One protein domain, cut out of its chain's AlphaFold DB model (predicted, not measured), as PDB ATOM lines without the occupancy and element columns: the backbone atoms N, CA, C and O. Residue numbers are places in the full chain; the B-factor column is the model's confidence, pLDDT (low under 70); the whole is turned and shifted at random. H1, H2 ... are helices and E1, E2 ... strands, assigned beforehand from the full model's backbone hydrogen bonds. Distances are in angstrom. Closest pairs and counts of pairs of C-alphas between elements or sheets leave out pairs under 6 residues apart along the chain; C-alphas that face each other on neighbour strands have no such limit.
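Overview. This is residues 86 to 210 of the 269 residues of the protein "Hypothetical protein" of Lotharella globosa (UniProt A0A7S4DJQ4). A strongly twisted sheet of five antiparallel strands forms the core, with H3 packed on one face and H4 and H5 on the other, making three layers, that is, helices on both faces of a sheet. H2 packs by its residues 118 to 122 on E1 and E2, near Thr 112, where E1 ends, and His 131, where E2 begins, and H1, near H3, is not on the sheet. The printed part has 125 residues, with five named helices and five named strands in the order H1 E1 H2 E2 E3 E4 H3 E5 H4 H5. The sheet order is E4 E3 E2 E1 E5, and the class is mixed, helices and strands. The whole is compact, with a radius of gyration of the C-alphas of 14.6 A and spans of 39 by 38 by 26 A.

Along the chain. The strands are E2, residues 131 to 137, 20.2 A long from C-alpha 131 at (16.723, 134.067, 356.134); E3, 144 to 150, 18.8 A; E4, 153 to 158; E1, 107 to 112; and E5, 171 to 177, 16.3 A. The helices are H4, residues 185 to 198, 19.9 A; H3, 159 to 167; H2, 117 to 125; H1, 95 to 101, from C-alpha 95 at (22.254, 121.999, 341.435); and H5, 203 to 210, ending at C-alpha 210 at (10.308, 129.639, 365.480).

Arrangement. E2, E3 and E4 form a meander, each strand the antiparallel neighbour of the one before, in two hairpins. Pairing of E2 is staggered: residues 131 to 134 pair with E1, where N 133 and O 108 are 2.8 A apart, and 134 to 137 with E3, where N 136 and O 145 are 2.8 A apart. Between the neighbour strands E4 and E3, N 155 and O 148 are within hydrogen-bond range at 2.9 A; between E1 and E5, N 109 and O 175 are within hydrogen-bond range at 2.8 A. H3 is on the sheet; its closest C-alphas to E3 are those of Ile 159 and Ser 145, 4.9 A. On the opposite face, H4 has a height over the sheet of 10.6 A and runs across the strands, at 65 degrees to E2 on the local plane. H5, on the same face as H4, has its C-alpha 203 4.3 A from that of Gly 153 in E4. H2 is on the sheet; the C-alphas of Ser 118 and Thr 112 in E1 are 6.1 A apart. H1 and H3 are close but not clearly touching, with C-alphas 95 and 163 7.6 A apart. Each O i to N i+4 pair is within hydrogen-bond range in H1, H2, H3 and H4, and 3 of 4 in H5.

Size, cuts and confidence. The farthest C-alphas, those of Leu 123 and His 140, are 41.1 A apart. The printed part has no cut and no long link. The mean pLDDT of the printed part is 80.4; residues 86 to 96, 115 and 203 to 210 are under 70.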
ATOM      1  N   VAL A  86      28.814 127.095 347.914       38.34
ATOM      2  CA  VAL A  86      30.199 126.922 348.340       38.34
ATOM      3  C   VAL A  86      30.233 125.940 349.510       38.34
ATOM      4  O   VAL A  86      29.794 126.261 350.619       38.34
ATOM      5  N   ASN A  87      30.747 124.728 349.276       38.41
ATOM      6  CA  ASN A  87      31.094 123.810 350.363       38.41
ATOM      7  C   ASN A  87      32.242 124.424 351.196       38.41
ATOM      8  O   ASN A  87      32.918 125.337 350.723       38.41
ATOM      9  N   LYS A  88      32.524 123.939 352.416       40.69
ATOM     10  CA  LYS A  88      33.605 124.471 353.289       40.69
ATOM     11  C   LYS A  88      35.001 124.565 352.616       40.69
ATOM     12  O   LYS A  88      35.893 125.162 353.207       40.69
ATOM     13  N   GLY A  89      35.181 124.009 351.412       33.66
ATOM     14  CA  GLY A  89      36.378 124.097 350.568       33.66
ATOM     15  C   GLY A  89      36.299 124.992 349.317       33.66
ATOM     16  O   GLY A  89      37.199 124.903 348.494       33.66
ATOM     17  N   GLY A  90      35.281 125.841 349.120       38.28
ATOM     18  CA  GLY A  90      35.261 126.772 347.970       38.28
ATOM     19  C   GLY A  90      34.649 126.218 346.675       38.28
ATOM     20  O   GLY A  90      34.432 126.979 345.736       38.28
ATOM     21  N   GLU A  91      34.355 124.920 346.613       40.88
ATOM     22  CA  GLU A  91      33.812 124.274 345.414       40.88
ATOM     23  C   GLU A  91      32.318 124.555 345.238       40.88
ATOM     24  O   GLU A  91      31.541 124.517 346.196       40.88
ATOM     25  N   ALA A  92      31.940 124.839 343.992       49.88
ATOM     26  CA  ALA A  92      30.567 124.995 343.558       49.88
ATOM     27  C   ALA A  92      29.854 123.644 343.580       49.88
ATOM     28  O   ALA A  92      30.162 122.787 342.759       49.88
ATOM     29  N   ILE A  93      28.901 123.453 344.489       56.28
ATOM     30  CA  ILE A  93      27.996 122.302 344.419       56.28
ATOM     31  C   ILE A  93      27.049 122.532 343.238       56.28
ATOM     32  O   ILE A  93      26.355 123.557 343.198       56.28
ATOM     33  N   GLU A  94      27.032 121.604 342.279       63.81
ATOM     34  CA  GLU A  94      26.073 121.631 341.178       63.81
ATOM     35  C   GLU A  94      24.643 121.487 341.719       63.81
ATOM     36  O   GLU A  94      24.392 120.875 342.758       63.81
ATOM     37  N   ILE A  95      23.664 122.063 341.022       64.56
ATOM     38  CA  ILE A  95      22.254 121.999 341.435       64.56
ATOM     39  C   ILE A  95      21.780 120.543 341.580       64.56
ATOM     40  O   ILE A  95      21.053 120.214 342.521       64.56
ATOM     41  N   GLU A  96      22.203 119.676 340.661       65.75
ATOM     42  CA  GLU A  96      21.877 118.249 340.674       65.75
ATOM     43  C   GLU A  96      22.477 117.554 341.901       65.75
ATOM     44  O   GLU A  96      21.777 116.807 342.589       65.75
ATOM     45  N   ASP A  97      23.717 117.897 342.253       72.50
ATOM     46  CA  ASP A  97      24.380 117.408 343.461       72.50
ATOM     47  C   ASP A  97      23.673 117.890 344.730       72.50
ATOM     48  O   ASP A  97      23.482 117.109 345.661       72.50
ATOM     49  N   MET A  98      23.204 119.144 344.783       71.25
ATOM     50  CA  MET A  98      22.404 119.628 345.915       71.25
ATOM     51  C   MET A  98      21.126 118.792 346.077       71.25
ATOM     52  O   MET A  98      20.807 118.377 347.190       71.25
ATOM     53  N   ILE A  99      20.409 118.509 344.985       78.06
ATOM     54  CA  ILE A  99      19.175 117.702 345.003       78.06
ATOM     55  C   ILE A  99      19.463 116.255 345.433       78.06
ATOM     56  O   ILE A  99      18.686 115.662 346.191       78.06
ATOM     57  N   ALA A 100      20.576 115.686 344.970       79.44
ATOM     58  CA  ALA A 100      20.998 114.333 345.316       79.44
ATOM     59  C   ALA A 100      21.440 114.219 346.785       79.44
ATOM     60  O   ALA A 100      21.128 113.232 347.452       79.44
ATOM     61  N   MET A 101      22.134 115.233 347.308       77.00
ATOM     62  CA  MET A 101      22.653 115.249 348.678       77.00
ATOM     63  C   MET A 101      21.624 115.666 349.727       77.00
ATOM     64  O   MET A 101      21.784 115.280 350.890       77.00
ATOM     65  N   ALA A 102      20.608 116.441 349.330       80.38
ATOM     66  CA  ALA A 102      19.600 116.996 350.221       80.38
ATOM     67  C   ALA A 102      18.869 115.891 350.997       80.38
ATOM     68  O   ALA A 102      18.056 115.126 350.461       80.38
ATOM     69  N   GLY A 103      19.175 115.822 352.287       79.56
ATOM     70  CA  GLY A 103      18.450 115.061 353.279       79.56
ATOM     71  C   GLY A 103      17.129 115.730 353.630       79.56
ATOM     72  O   GLY A 103      16.880 116.903 353.348       79.56
ATOM     73  N   ASP A 104      16.255 114.936 354.233       80.62
ATOM     74  CA  ASP A 104      15.012 115.446 354.783       80.62
ATOM     75  C   ASP A 104      15.315 116.317 356.009       80.62
ATOM     76  O   ASP A 104      16.074 115.897 356.886       80.62
ATOM     77  N   LEU A 105      14.716 117.507 356.051       82.19
ATOM     78  CA  LEU A 105      14.863 118.522 357.100       82.19
ATOM     79  C   LEU A 105      16.250 119.170 357.185       82.19
ATOM     80  O   LEU A 105      16.573 119.820 358.180       82.19
ATOM     81  N   ASP A 106      17.057 119.046 356.131       89.12
ATOM     82  CA  ASP A 106      18.253 119.869 355.990       89.12
ATOM     83  C   ASP A 106      17.893 121.349 355.818       89.12
ATOM     84  O   ASP A 106      16.791 121.710 355.394       89.12
ATOM     85  N   VAL A 107      18.848 122.217 356.144       89.75
ATOM     86  CA  VAL A 107      18.620 123.658 356.240       89.75
ATOM     87  C   VAL A 107      19.337 124.387 355.112       89.75
ATOM     88  O   VAL A 107      20.505 124.123 354.812       89.75
ATOM     89  N   ILE A 108      18.648 125.356 354.518       90.81
ATOM     90  CA  ILE A 108      19.220 126.335 353.599       90.81
ATOM     91  C   ILE A 108      19.213 127.687 354.310       90.81
ATOM     92  O   ILE A 108      18.183 128.149 354.786       90.81
ATOM     93  N   MET A 109      20.371 128.329 354.382       91.56
ATOM     94  CA  MET A 109      20.527 129.687 354.888       91.56
ATOM     95  C   MET A 109      20.801 130.606 353.705       91.56
ATOM     96  O   MET A 109      21.666 130.303 352.879       91.56
ATOM     97  N   VAL A 110      20.100 131.729 353.616       91.50
ATOM     98  CA  VAL A 110      20.261 132.679 352.510       91.50
ATOM     99  C   VAL A 110      20.473 134.096 353.016       91.50
ATOM    100  O   VAL A 110      20.141 134.425 354.151       91.50
ATOM    101  N   ALA A 111      21.085 134.906 352.159       89.50
ATOM    102  CA  ALA A 111      21.139 136.349 352.280       89.50
ATOM    103  C   ALA A 111      20.293 136.953 351.149       89.50
ATOM    104  O   ALA A 111      20.643 136.819 349.967       89.50
ATOM    105  N   THR A 112      19.155 137.555 351.496       89.00
ATOM    106  CA  THR A 112      18.222 138.130 350.517       89.00
ATOM    107  C   THR A 112      18.719 139.469 349.969       89.00
ATOM    108  O   THR A 112      19.422 140.220 350.642       89.00
ATOM    109  N   ASN A 113      18.359 139.790 348.725       84.25
ATOM    110  CA  ASN A 113      18.712 141.077 348.109       84.25
ATOM    111  C   ASN A 113      17.819 142.256 348.544       84.25
ATOM    112  O   ASN A 113      18.038 143.384 348.088       84.25
ATOM    113  N   ASP A 114      16.839 142.032 349.424       80.88
ATOM    114  CA  ASP A 114      15.997 143.106 349.945       80.88
ATOM    115  C   ASP A 114      16.795 144.000 350.904       80.88
ATOM    116  O   ASP A 114      17.186 143.614 352.005       80.88
ATOM    117  N   ARG A 115      17.072 145.230 350.469       64.56
ATOM    118  CA  ARG A 115      18.112 146.068 351.072       64.56
ATOM    119  C   ARG A 115      17.814 146.499 352.502       64.56
ATOM    120  O   ARG A 115      18.771 146.751 353.236       64.56
ATOM    121  N   THR A 116      16.548 146.611 352.899       77.12
ATOM    122  CA  THR A 116      16.216 147.290 354.162       77.12
ATOM    123  C   THR A 116      16.174 146.317 355.335       77.12
ATOM    124  O   THR A 116      16.961 146.472 356.268       77.12
ATOM    125  N   MET A 117      15.332 145.280 355.287       81.25
ATOM    126  CA  MET A 117      15.209 144.332 356.404       81.25
ATOM    127  C   MET A 117      16.354 143.320 356.459       81.25
ATOM    128  O   MET A 117      16.878 143.069 357.544       81.25
ATOM    129  N   SER A 118      16.835 142.832 355.308       85.00
ATOM    130  CA  SER A 118      17.977 141.906 355.254       85.00
ATOM    131  C   SER A 118      19.204 142.453 355.972       85.00
ATOM    132  O   SER A 118      19.845 141.778 356.780       85.00
ATOM    133  N   SER A 119      19.547 143.708 355.671       85.94
ATOM    134  CA  SER A 119      20.737 144.359 356.218       85.94
ATOM    135  C   SER A 119      20.622 144.546 357.729       85.94
ATOM    136  O   SER A 119      21.608 144.362 358.439       85.94
ATOM    137  N   LEU A 120      19.421 144.868 358.225       87.06
ATOM    138  CA  LEU A 120      19.154 145.017 359.653       87.06
ATOM    139  C   LEU A 120      19.268 143.684 360.394       87.06
ATOM    140  O   LEU A 120      19.936 143.637 361.422       87.06
ATOM    141  N   ILE A 121      18.687 142.602 359.865       86.94
ATOM    142  CA  ILE A 121      18.772 141.271 360.486       86.94
ATOM    143  C   ILE A 121      20.229 140.813 360.557       86.94
ATOM    144  O   ILE A 121      20.691 140.411 361.625       86.94
ATOM    145  N   ARG A 122      20.984 140.930 359.458       88.25
ATOM    146  CA  ARG A 122      22.410 140.553 359.424       88.25
ATOM    147  C   ARG A 122      23.244 141.357 360.416       88.25
ATOM    148  O   ARG A 122      24.062 140.788 361.135       88.25
ATOM    149  N   LEU A 123      22.999 142.665 360.511       89.50
ATOM    150  CA  LEU A 123      23.689 143.530 361.470       89.50
ATOM    151  C   LEU A 123      23.306 143.216 362.923       89.50
ATOM    152  O   LEU A 123      24.174 143.229 363.787       89.50
ATOM    153  N   ALA A 124      22.033 142.931 363.200       88.62
ATOM    154  CA  ALA A 124      21.544 142.654 364.550       88.62
ATOM    155  C   ALA A 124      21.983 141.278 365.072       88.62
ATOM    156  O   ALA A 124      22.226 141.122 366.265       88.62
ATOM    157  N   THR A 125      22.090 140.287 364.185       89.19
ATOM    158  CA  THR A 125      22.427 138.895 364.535       89.19
ATOM    159  C   THR A 125      23.906 138.556 364.360       89.19
ATOM    160  O   THR A 125      24.316 137.446 364.687       89.19
ATOM    161  N   TRP A 126      24.701 139.485 363.816       92.06
ATOM    162  CA  TRP A 126      26.090 139.248 363.393       92.06
ATOM    163  C   TRP A 126      26.228 138.033 362.461       92.06
ATOM    164  O   TRP A 126      27.229 137.317 362.481       92.06
ATOM    165  N   SER A 127      25.206 137.803 361.636       90.31
ATOM    166  CA  SER A 127      25.129 136.704 360.678       90.31
ATOM    167  C   SER A 127      25.325 137.218 359.256       90.31
ATOM    168  O   SER A 127      24.904 138.316 358.897       90.31
ATOM    169  N   GLU A 128      25.921 136.391 358.400       89.75
ATOM    170  CA  GLU A 128      25.976 136.655 356.959       89.75
ATOM    171  C   GLU A 128      24.650 136.345 356.242       89.75
ATOM    172  O   GLU A 128      24.484 136.719 355.082       89.75
ATOM    173  N   TYR A 129      23.725 135.677 356.931       89.75
ATOM    174  CA  TYR A 129      22.432 135.206 356.434       89.75
ATOM    175  C   TYR A 129      21.307 135.879 357.219       89.75
ATOM    176  O   TYR A 129      21.410 136.018 358.439       89.75
ATOM    177  N   ASP A 130      20.245 136.284 356.533       90.50
ATOM    178  CA  ASP A 130      19.054 136.915 357.113       90.50
ATOM    179  C   ASP A 130      17.830 136.003 357.111       90.50
ATOM    180  O   ASP A 130      16.837 136.321 357.760       90.50
ATOM    181  N   HIS A 131      17.889 134.895 356.374       90.50
ATOM    182  CA  HIS A 131      16.723 134.067 356.134       90.50
ATOM    183  C   HIS A 131      17.075 132.581 356.099       90.50
ATOM    184  O   HIS A 131      18.176 132.184 355.702       90.50
ATOM    185  N   VAL A 132      16.139 131.752 356.561       90.69
ATOM    186  CA  VAL A 132      16.331 130.312 356.760       90.69
ATOM    187  C   VAL A 132      15.155 129.557 356.160       90.69
ATOM    188  O   VAL A 132      13.998 129.917 356.363       90.69
ATOM    189  N   LEU A 133      15.468 128.488 355.435       92.25
ATOM    190  CA  LEU A 133      14.512 127.619 354.774       92.25
ATOM    191  C   LEU A 133      14.797 126.159 355.136       92.25
ATOM    192  O   LEU A 133      15.949 125.769 355.345       92.25
ATOM    193  N   PHE A 134      13.750 125.340 355.164       91.00
ATOM    194  CA  PHE A 134      13.845 123.907 355.438       91.00
ATOM    195  C   PHE A 134      13.561 123.102 354.180       91.00
ATOM    196  O   PHE A 134      12.585 123.360 353.475       91.00
ATOM    197  N   ILE A 135      14.381 122.092 353.916       91.00
ATOM    198  CA  ILE A 135      14.112 121.115 352.866       91.00
ATOM    199  C   ILE A 135      13.212 120.027 353.440       91.00
ATOM    200  O   ILE A 135      13.495 119.460 354.486       91.00
ATOM    201  N   ARG A 136      12.148 119.683 352.724       90.00
ATOM    202  CA  ARG A 136      11.276 118.555 353.046       90.00
ATOM    203  C   ARG A 136      11.269 117.572 351.889       90.00
ATOM    204  O   ARG A 136      11.076 117.966 350.739       90.00
ATOM    205  N   ARG A 137      11.421 116.283 352.185       88.06
ATOM    206  CA  ARG A 137      11.296 115.205 351.200       88.06
ATOM    207  C   ARG A 137       9.986 114.455 351.407       88.06
ATOM    208  O   ARG A 137       9.759 113.821 352.430       88.06
ATOM    209  N   SER A 138       9.117 114.474 350.402       86.25
ATOM    210  CA  SER A 138       7.890 113.674 350.429       86.25
ATOM    211  C   SER A 138       8.224 112.180 350.418       86.25
ATOM    212  O   SER A 138       8.851 111.694 349.478       86.25
ATOM    213  N   ARG A 139       7.747 111.423 351.415       82.88
ATOM    214  CA  ARG A 139       7.949 109.960 351.480       82.88
ATOM    215  C   ARG A 139       7.292 109.211 350.323       82.88
ATOM    216  O   ARG A 139       7.815 108.198 349.878       82.88
ATOM    217  N   HIS A 140       6.156 109.709 349.836       85.69
ATOM    218  CA  HIS A 140       5.381 109.041 348.789       85.69
ATOM    219  C   HIS A 140       5.908 109.326 347.384       85.69
ATOM    220  O   HIS A 140       5.872 108.451 346.528       85.69
ATOM    221  N   THR A 141       6.387 110.547 347.135       87.75
ATOM    222  CA  THR A 141       6.784 110.976 345.782       87.75
ATOM    223  C   THR A 141       8.292 111.126 345.613       87.75
ATOM    224  O   THR A 141       8.761 111.325 344.497       87.75
ATOM    225  N   GLY A 142       9.057 111.108 346.710       87.44
ATOM    226  CA  GLY A 142      10.487 111.417 346.724       87.44
ATOM    227  C   GLY A 142      10.820 112.877 346.394       87.44
ATOM    228  O   GLY A 142      11.997 113.242 346.431       87.44
ATOM    229  N   ARG A 143       9.813 113.707 346.081       90.12
ATOM    230  CA  ARG A 143       9.985 115.104 345.674       90.12
ATOM    231  C   ARG A 143      10.463 115.954 346.841       90.12
ATOM    232  O   ARG A 143       9.989 115.796 347.967       90.12
ATOM    233  N   LEU A 144      11.378 116.864 346.530       91.50
ATOM    234  CA  LEU A 144      11.886 117.865 347.454       91.50
ATOM    235  C   LEU A 144      11.072 119.153 347.339       91.50
ATOM    236  O   LEU A 144      10.867 119.680 346.241       91.50
ATOM    237  N   SER A 145      10.664 119.672 348.486       93.00
ATOM    238  CA  SER A 145      10.076 120.995 348.638       93.00
ATOM    239  C   SER A 145      10.885 121.817 349.631       93.00
ATOM    240  O   SER A 145      11.574 121.268 350.488       93.00
ATOM    241  N   VAL A 146      10.776 123.130 349.526       93.38
ATOM    242  CA  VAL A 146      11.330 124.097 350.463       93.38
ATOM    243  C   VAL A 146      10.181 124.715 351.238       93.38
ATOM    244  O   VAL A 146       9.169 125.082 350.642       93.38
ATOM    245  N   VAL A 147      10.336 124.805 352.555       92.19
ATOM    246  CA  VAL A 147       9.411 125.489 353.458       92.19
ATOM    247  C   VAL A 147      10.108 126.725 354.009       92.19
ATOM    248  O   VAL A 147      11.201 126.623 354.566       92.19
ATOM    249  N   GLU A 148       9.476 127.886 353.870       91.12
ATOM    250  CA  GLU A 148       9.964 129.149 354.428       91.12
ATOM    251  C   GLU A 148       8.817 129.994 354.983       91.12
ATOM    252  O   GLU A 148       7.667 129.868 354.561       91.12
ATOM    253  N   ALA A 149       9.138 130.872 355.930       87.69
ATOM    254  CA  ALA A 149       8.227 131.905 356.403       87.69
ATOM    255  C   ALA A 149       8.518 133.207 355.648       87.69
ATOM    256  O   ALA A 149       9.574 133.800 355.826       87.69
ATOM    257  N   VAL A 150       7.588 133.657 354.814       85.75
ATOM    258  CA  VAL A 150       7.659 134.950 354.112       85.75
ATOM    259  C   VAL A 150       6.585 135.884 354.651       85.75
ATOM    260  O   VAL A 150       5.717 135.445 355.399       85.75
ATOM    261  N   GLU A 151       6.588 137.155 354.252       81.62
ATOM    262  CA  GLU A 151       5.608 138.147 354.730       81.62
ATOM    263  C   GLU A 151       4.146 137.691 354.574       81.62
ATOM    264  O   GLU A 151       3.323 137.931 355.458       81.62
ATOM    265  N   SER A 152       3.825 136.970 353.492       83.25
ATOM    266  CA  SER A 152       2.484 136.425 353.242       83.25
ATOM    267  C   SER A 152       2.128 135.198 354.092       83.25
ATOM    268  O   SER A 152       0.997 134.725 354.025       83.25
ATOM    269  N   GLY A 153       3.068 134.666 354.873       86.25
ATOM    270  CA  GLY A 153       2.901 133.487 355.715       86.25
ATOM    271  C   GLY A 153       3.916 132.382 355.438       86.25
ATOM    272  O   GLY A 153       4.888 132.555 354.704       86.25
ATOM    273  N   VAL A 154       3.697 131.223 356.052       87.94
ATOM    274  CA  VAL A 154       4.523 130.033 355.810       87.94
ATOM    275  C   VAL A 154       4.096 129.386 354.501       87.94
ATOM    276  O   VAL A 154       2.938 129.004 354.331       87.94
ATOM    277  N   VAL A 155       5.040 129.240 353.581       91.25
ATOM    278  CA  VAL A 155       4.813 128.688 352.246       91.25
ATOM    279  C   VAL A 155       5.656 127.439 352.033       91.25
ATOM    280  O   VAL A 155       6.710 127.269 352.643       91.25
ATOM    281  N   SER A 156       5.174 126.559 351.157       93.31
ATOM    282  CA  SER A 156       5.901 125.378 350.703       93.31
ATOM    283  C   SER A 156       5.868 125.332 349.184       93.31
ATOM    284  O   SER A 156       4.790 125.352 348.595       93.31
ATOM    285  N   TYR A 157       7.031 125.218 348.557       94.06
ATOM    286  CA  TYR A 157       7.163 125.180 347.100       94.06
ATOM    287  C   TYR A 157       8.270 124.222 346.654       94.06
ATOM    288  O   TYR A 157       9.001 123.677 347.477       94.06
ATOM    289  N   GLY A 158       8.357 123.918 345.360       94.25
ATOM    290  CA  GLY A 158       9.316 122.928 344.855       94.25
ATOM    291  C   GLY A 158      10.769 123.399 344.975       94.25
ATOM    292  O   GLY A 158      11.060 124.573 344.765       94.25
ATOM    293  N   ILE A 159      11.715 122.483 345.227       91.00
ATOM    294  CA  ILE A 159      13.153 122.835 345.282       91.00
ATOM    295  C   ILE A 159      13.647 123.499 343.984       91.00
ATOM    296  O   ILE A 159      14.519 124.359 344.009       91.00
ATOM    297  N   THR A 160      13.060 123.138 342.841       89.00
ATOM    298  CA  THR A 160      13.376 123.722 341.533       89.00
ATOM    299  C   THR A 160      12.973 125.189 341.432       89.00
ATOM    300  O   THR A 160      13.659 125.958 340.768       89.00
ATOM    301  N   GLU A 161      11.885 125.588 342.096       91.62
ATOM    302  CA  GLU A 161      11.460 126.990 342.150       91.62
ATOM    303  C   GLU A 161      12.426 127.808 343.012       91.62
ATOM    304  O   GLU A 161      12.867 128.861 342.571       91.62
ATOM    305  N   PHE A 162      12.878 127.271 344.153       91.38
ATOM    306  CA  PHE A 162      13.945 127.889 344.954       91.38
ATOM    307  C   PHE A 162      15.221 128.144 344.134       91.38
ATOM    308  O   PHE A 162      15.802 129.228 344.179       91.38
ATOM    309  N   ILE A 163      15.664 127.144 343.368       87.38
ATOM    310  CA  ILE A 163      16.860 127.251 342.523       87.38
ATOM    311  C   ILE A 163      16.675 128.318 341.443       87.38
ATOM    312  O   ILE A 163      17.602 129.085 341.178       87.38
ATOM    313  N   ARG A 164      15.486 128.379 340.830       87.56
ATOM    314  CA  ARG A 164      15.163 129.415 339.849       87.56
ATOM    315  C   ARG A 164      15.278 130.795 340.489       87.56
ATOM    316  O   ARG A 164      16.049 131.610 339.993       87.56
ATOM    317  N   ASP A 165      14.620 131.015 341.622       87.50
ATOM    318  CA  ASP A 165      14.659 132.283 342.353       87.50
ATOM    319  C   ASP A 165      16.093 132.683 342.741       87.50
ATOM    320  O   ASP A 165      16.482 133.851 342.649       87.50
ATOM    321  N   TRP A 166      16.921 131.710 343.128       84.12
ATOM    322  CA  TRP A 166      18.342 131.944 343.371       84.12
ATOM    323  C   TRP A 166      19.077 132.375 342.098       84.12
ATOM    324  O   TRP A 166      19.828 133.351 342.130       84.12
ATOM    325  N   SER A 167      18.840 131.704 340.968       80.31
ATOM    326  CA  SER A 167      19.476 132.046 339.690       80.31
ATOM    327  C   SER A 167      19.029 133.387 339.108       80.31
ATOM    328  O   SER A 167      19.802 134.045 338.418       80.31
ATOM    329  N   GLU A 168      17.823 133.832 339.456       87.38
ATOM    330  CA  GLU A 168      17.301 135.169 339.158       87.38
ATOM    331  C   GLU A 168      17.856 136.249 340.103       87.38
ATOM    332  O   GLU A 168      17.561 137.435 339.954       87.38
ATOM    333  N   GLY A 169      18.695 135.866 341.069       86.00
ATOM    334  CA  GLY A 169      19.347 136.795 341.981       86.00
ATOM    335  C   GLY A 169      18.442 137.282 343.109       86.00
ATOM    336  O   GLY A 169      18.709 138.340 343.673       86.00
ATOM    337  N   ARG A 170      17.399 136.536 343.498       84.75
ATOM    338  CA  ARG A 170      16.634 136.828 344.730       84.75
ATOM    339  C   ARG A 170      17.526 136.748 345.978       84.75
ATOM    340  O   ARG A 170      17.347 137.509 346.931       84.75
ATOM    341  N   TYR A 171      18.532 135.875 345.931       87.31
ATOM    342  CA  TYR A 171      19.523 135.661 346.985       87.31
ATOM    343  C   TYR A 171      20.931 135.907 346.441       87.31
ATOM    344  O   TYR A 171      21.291 135.378 345.391       87.31
ATOM    345  N   PHE A 172      21.753 136.674 347.159       84.06
ATOM    346  CA  PHE A 172      23.147 136.921 346.753       84.06
ATOM    347  C   PHE A 172      24.147 135.998 347.459       84.06
ATOM    348  O   PHE A 172      25.305 135.901 347.051       84.06
ATOM    349  N   ARG A 173      23.712 135.306 348.516       85.44
ATOM    350  CA  ARG A 173      24.481 134.261 349.190       85.44
ATOM    351  C   ARG A 173      23.537 133.157 349.648       85.44
ATOM    352  O   ARG A 173      22.473 133.438 350.186       85.44
ATOM    353  N   VAL A 174      23.948 131.913 349.441       88.12
ATOM    354  CA  VAL A 174      23.204 130.710 349.829       88.12
ATOM    355  C   VAL A 174      24.196 129.741 350.459       88.12
ATOM    356  O   VAL A 174      25.308 129.572 349.961       88.12
ATOM    357  N   ALA A 175      23.815 129.118 351.567       87.00
ATOM    358  CA  ALA A 175      24.550 128.026 352.178       87.00
ATOM    359  C   ALA A 175      23.609 126.893 352.549       87.00
ATOM    360  O   ALA A 175      22.537 127.101 353.107       87.00
ATOM    361  N   TYR A 176      24.065 125.679 352.288       88.00
ATOM    362  CA  TYR A 176      23.374 124.462 352.662       88.00
ATOM    363  C   TYR A 176      24.035 123.853 353.907       88.00
ATOM    364  O   TYR A 176      25.265 123.866 354.068       88.00
ATOM    365  N   ARG A 177      23.208 123.360 354.831       84.81
ATOM    366  CA  ARG A 177      23.613 122.755 356.099       84.81
ATOM    367  C   ARG A 177      22.890 121.430 356.274       84.81
ATOM    368  O   ARG A 177      21.683 121.386 356.499       84.81
ATOM    369  N   LYS A 178      23.675 120.357 356.208       84.12
ATOM    370  CA  LYS A 178      23.212 119.005 356.488       84.12
ATOM    371  C   LYS A 178      23.178 118.741 357.989       84.12
ATOM    372  O   LYS A 178      24.152 119.043 358.685       84.12
ATOM    373  N   LEU A 179      22.107 118.124 358.473       77.88
ATOM    374  CA  LEU A 179      22.039 117.636 359.850       77.88
ATOM    375  C   LEU A 179      22.923 116.392 360.013       77.88
ATOM    376  O   LEU A 179      22.630 115.308 359.502       77.88
ATOM    377  N   LEU A 180      24.046 116.554 360.718       74.12
ATOM    378  CA  LEU A 180      24.969 115.455 361.011       74.12
ATOM    379  C   LEU A 180      24.295 114.422 361.921       74.12
ATOM    380  O   LEU A 180      23.691 114.775 362.928       74.12
ATOM    381  N   GLY A 181      24.411 113.142 361.563       78.06
ATOM    382  CA  GLY A 181      23.761 112.040 362.284       78.06
ATOM    383  C   GLY A 181      22.296 111.806 361.903       78.06
ATOM    384  O   GLY A 181      21.726 110.796 362.307       78.06
ATOM    385  N   GLY A 182      21.714 112.681 361.073       76.62
ATOM    386  CA  GLY A 182      20.301 112.631 360.710       76.62
ATOM    387  C   GLY A 182      19.372 112.931 361.890       76.62
ATOM    388  O   GLY A 182      19.788 113.073 363.037       76.62
ATOM    389  N   LEU A 183      18.078 113.032 361.599       78.81
ATOM    390  CA  LEU A 183      17.036 113.126 362.620       78.81
ATOM    391  C   LEU A 183      16.483 111.739 362.930       78.81
ATOM    392  O   LEU A 183      16.152 110.985 362.006       78.81
ATOM    393  N   HIS A 184      16.332 111.443 364.225       84.62
ATOM    394  CA  HIS A 184      15.563 110.291 364.689       84.62
ATOM    395  C   HIS A 184      14.138 110.356 364.121       84.62
ATOM    396  O   HIS A 184      13.571 111.444 364.002       84.62
ATOM    397  N   ASP A 185      13.542 109.209 363.788       83.19
ATOM    398  CA  ASP A 185      12.265 109.162 363.063       83.19
ATOM    399  C   ASP A 185      11.125 109.888 363.795       83.19
ATOM    400  O   ASP A 185      10.270 110.493 363.148       83.19
ATOM    401  N   SER A 186      11.131 109.886 365.134       86.69
ATOM    402  CA  SER A 186      10.152 110.637 365.934       86.69
ATOM    403  C   SER A 186      10.337 112.153 365.831       86.69
ATOM    404  O   SER A 186       9.360 112.860 365.611       86.69
ATOM    405  N   SER A 187      11.571 112.656 365.938       83.44
ATOM    406  CA  SER A 187      11.890 114.084 365.788       83.44
ATOM    407  C   SER A 187      11.636 114.561 364.363       83.44
ATOM    408  O   SER A 187      11.112 115.651 364.160       83.44
ATOM    409  N   ARG A 188      11.954 113.714 363.378       83.19
ATOM    410  CA  ARG A 188      11.637 113.953 361.971       83.19
ATOM    411  C   ARG A 188      10.135 114.106 361.779       83.19
ATOM    412  O   ARG A 188       9.702 115.122 361.259       83.19
ATOM    413  N   LYS A 189       9.342 113.138 362.254       85.50
ATOM    414  CA  LYS A 189       7.879 113.192 362.157       85.50
ATOM    415  C   LYS A 189       7.310 114.425 362.861       85.50
ATOM    416  O   LYS A 189       6.478 115.107 362.284       85.50
ATOM    417  N   ALA A 190       7.791 114.742 364.063       84.50
ATOM    418  CA  ALA A 190       7.349 115.926 364.794       84.50
ATOM    419  C   ALA A 190       7.625 117.224 364.015       84.50
ATOM    420  O   ALA A 190       6.757 118.090 363.954       84.50
ATOM    421  N   LEU A 191       8.796 117.345 363.378       81.62
ATOM    422  CA  LEU A 191       9.126 118.511 362.560       81.62
ATOM    423  C   LEU A 191       8.334 118.536 361.240       81.62
ATOM    424  O   LEU A 191       7.869 119.596 360.834       81.62
ATOM    425  N   GLU A 192       8.109 117.382 360.599       83.06
ATOM    426  CA  GLU A 192       7.231 117.256 359.424       83.06
ATOM    427  C   GLU A 192       5.788 117.700 359.745       83.06
ATOM    428  O   GLU A 192       5.181 118.449 358.968       83.06
ATOM    429  N   ASP A 193       5.250 117.253 360.882       85.25
ATOM    430  CA  ASP A 193       3.907 117.585 361.366       85.25
ATOM    431  C   ASP A 193       3.820 119.079 361.719       85.25
ATOM    432  O   ASP A 193       2.876 119.752 361.304       85.25
ATOM    433  N   PHE A 194       4.841 119.624 362.394       83.69
ATOM    434  CA  PHE A 194       4.949 121.050 362.719       83.69
ATOM    435  C   PHE A 194       4.984 121.922 361.461       83.69
ATOM    436  O   PHE A 194       4.196 122.855 361.333       83.69
ATOM    437  N   CYS A 195       5.848 121.617 360.488       82.50
ATOM    438  CA  CYS A 195       5.883 122.372 359.237       82.50
ATOM    439  C   CYS A 195       4.533 122.298 358.514       82.50
ATOM    440  O   CYS A 195       4.050 123.310 358.021       82.50
ATOM    441  N   SER A 196       3.904 121.119 358.481       85.12
ATOM    442  CA  SER A 196       2.621 120.929 357.797       85.12
ATOM    443  C   SER A 196       1.477 121.702 358.456       85.12
ATOM    444  O   SER A 196       0.642 122.247 357.740       85.12
ATOM    445  N   SER A 197       1.444 121.789 359.790       86.88
ATOM    446  CA  SER A 197       0.413 122.542 360.516       86.88
ATOM    447  C   SER A 197       0.575 124.057 360.398       86.88
ATOM    448  O   SER A 197      -0.410 124.780 360.531       86.88
ATOM    449  N   HIS A 198       1.789 124.535 360.119       86.88
ATOM    450  CA  HIS A 198       2.073 125.964 360.021       86.88
ATOM    451  C   HIS A 198       1.970 126.518 358.599       86.88
ATOM    452  O   HIS A 198       1.849 127.734 358.465       86.88
ATOM    453  N   ILE A 199       1.960 125.689 357.546       87.75
ATOM    454  CA  ILE A 199       1.748 126.161 356.163       87.75
ATOM    455  C   ILE A 199       0.430 126.949 356.072       87.75
ATOM    456  O   ILE A 199      -0.623 126.484 356.495       87.75
ATOM    457  N   GLY A 200       0.501 128.156 355.509       86.00
ATOM    458  CA  GLY A 200      -0.613 129.106 355.423       86.00
ATOM    459  C   GLY A 200      -0.786 130.005 356.653       86.00
ATOM    460  O   GLY A 200      -1.574 130.947 356.601       86.00
ATOM    461  N   SER A 201      -0.044 129.770 357.740       84.19
ATOM    462  CA  SER A 201      -0.081 130.638 358.924       84.19
ATOM    463  C   SER A 201       0.588 131.985 358.637       84.19
ATOM    464  O   SER A 201       1.645 132.007 357.997       84.19
ATOM    465  N   PRO A 202       0.034 133.113 359.123       81.50
ATOM    466  CA  PRO A 202       0.574 134.443 358.856       81.50
ATOM    467  C   PRO A 202       1.941 134.645 359.523       81.50
ATOM    468  O   PRO A 202       2.187 134.167 360.631       81.50
ATOM    469  N   PHE A 203       2.819 135.413 358.868       67.25
ATOM    470  CA  PHE A 203       4.219 135.600 359.266       67.25
ATOM    471  C   PHE A 203       4.405 136.052 360.721       67.25
ATOM    472  O   PHE A 203       5.267 135.530 361.419       67.25
ATOM    473  N   GLY A 204       3.581 136.993 361.196       62.28
ATOM    474  CA  GLY A 204       3.713 137.576 362.539       62.28
ATOM    475  C   GLY A 204       3.416 136.611 363.690       62.28
ATOM    476  O   GLY A 204       3.939 136.795 364.784       62.28
ATOM    477  N   ILE A 205       2.617 135.570 363.442       50.22
ATOM    478  CA  ILE A 205       2.403 134.471 364.389       50.22
ATOM    479  C   ILE A 205       3.652 133.581 364.318       50.22
ATOM    480  O   ILE A 205       4.389 133.460 365.291       50.22
ATOM    481  N   SER A 206       3.994 133.092 363.127       50.97
ATOM    482  CA  SER A 206       5.065 132.116 362.886       50.97
ATOM    483  C   SER A 206       6.481 132.586 363.264       50.97
ATOM    484  O   SER A 206       7.253 131.807 363.818       50.97
ATOM    485  N   GLY A 207       6.834 133.853 363.021       49.69
ATOM    486  CA  GLY A 207       8.160 134.411 363.325       49.69
ATOM    487  C   GLY A 207       8.483 134.463 364.824       49.69
ATOM    488  O   GLY A 207       9.649 134.395 365.203       49.69
ATOM    489  N   PHE A 208       7.457 134.515 365.682       45.31
ATOM    490  CA  PHE A 208       7.614 134.464 367.137       45.31
ATOM    491  C   PHE A 208       7.682 133.018 367.671       45.31
ATOM    492  O   PHE A 208       8.358 132.780 368.673       45.31
ATOM    493  N   PHE A 209       7.056 132.041 366.995       44.12
ATOM    494  CA  PHE A 209       7.093 130.620 367.392       44.12
ATOM    495  C   PHE A 209       8.402 129.918 367.013       44.12
ATOM    496  O   PHE A 209       8.946 129.193 367.841       44.12
ATOM    497  N   PHE A 210       8.990 130.200 365.839       48.00
ATOM    498  CA  PHE A 210      10.308 129.639 365.480       48.00
ATOM    499  C   PHE A 210      11.434 130.070 366.441       48.00
ATOM    500  O   PHE A 210      12.422 129.353 366.577       48.00
TER     501      PHE A 210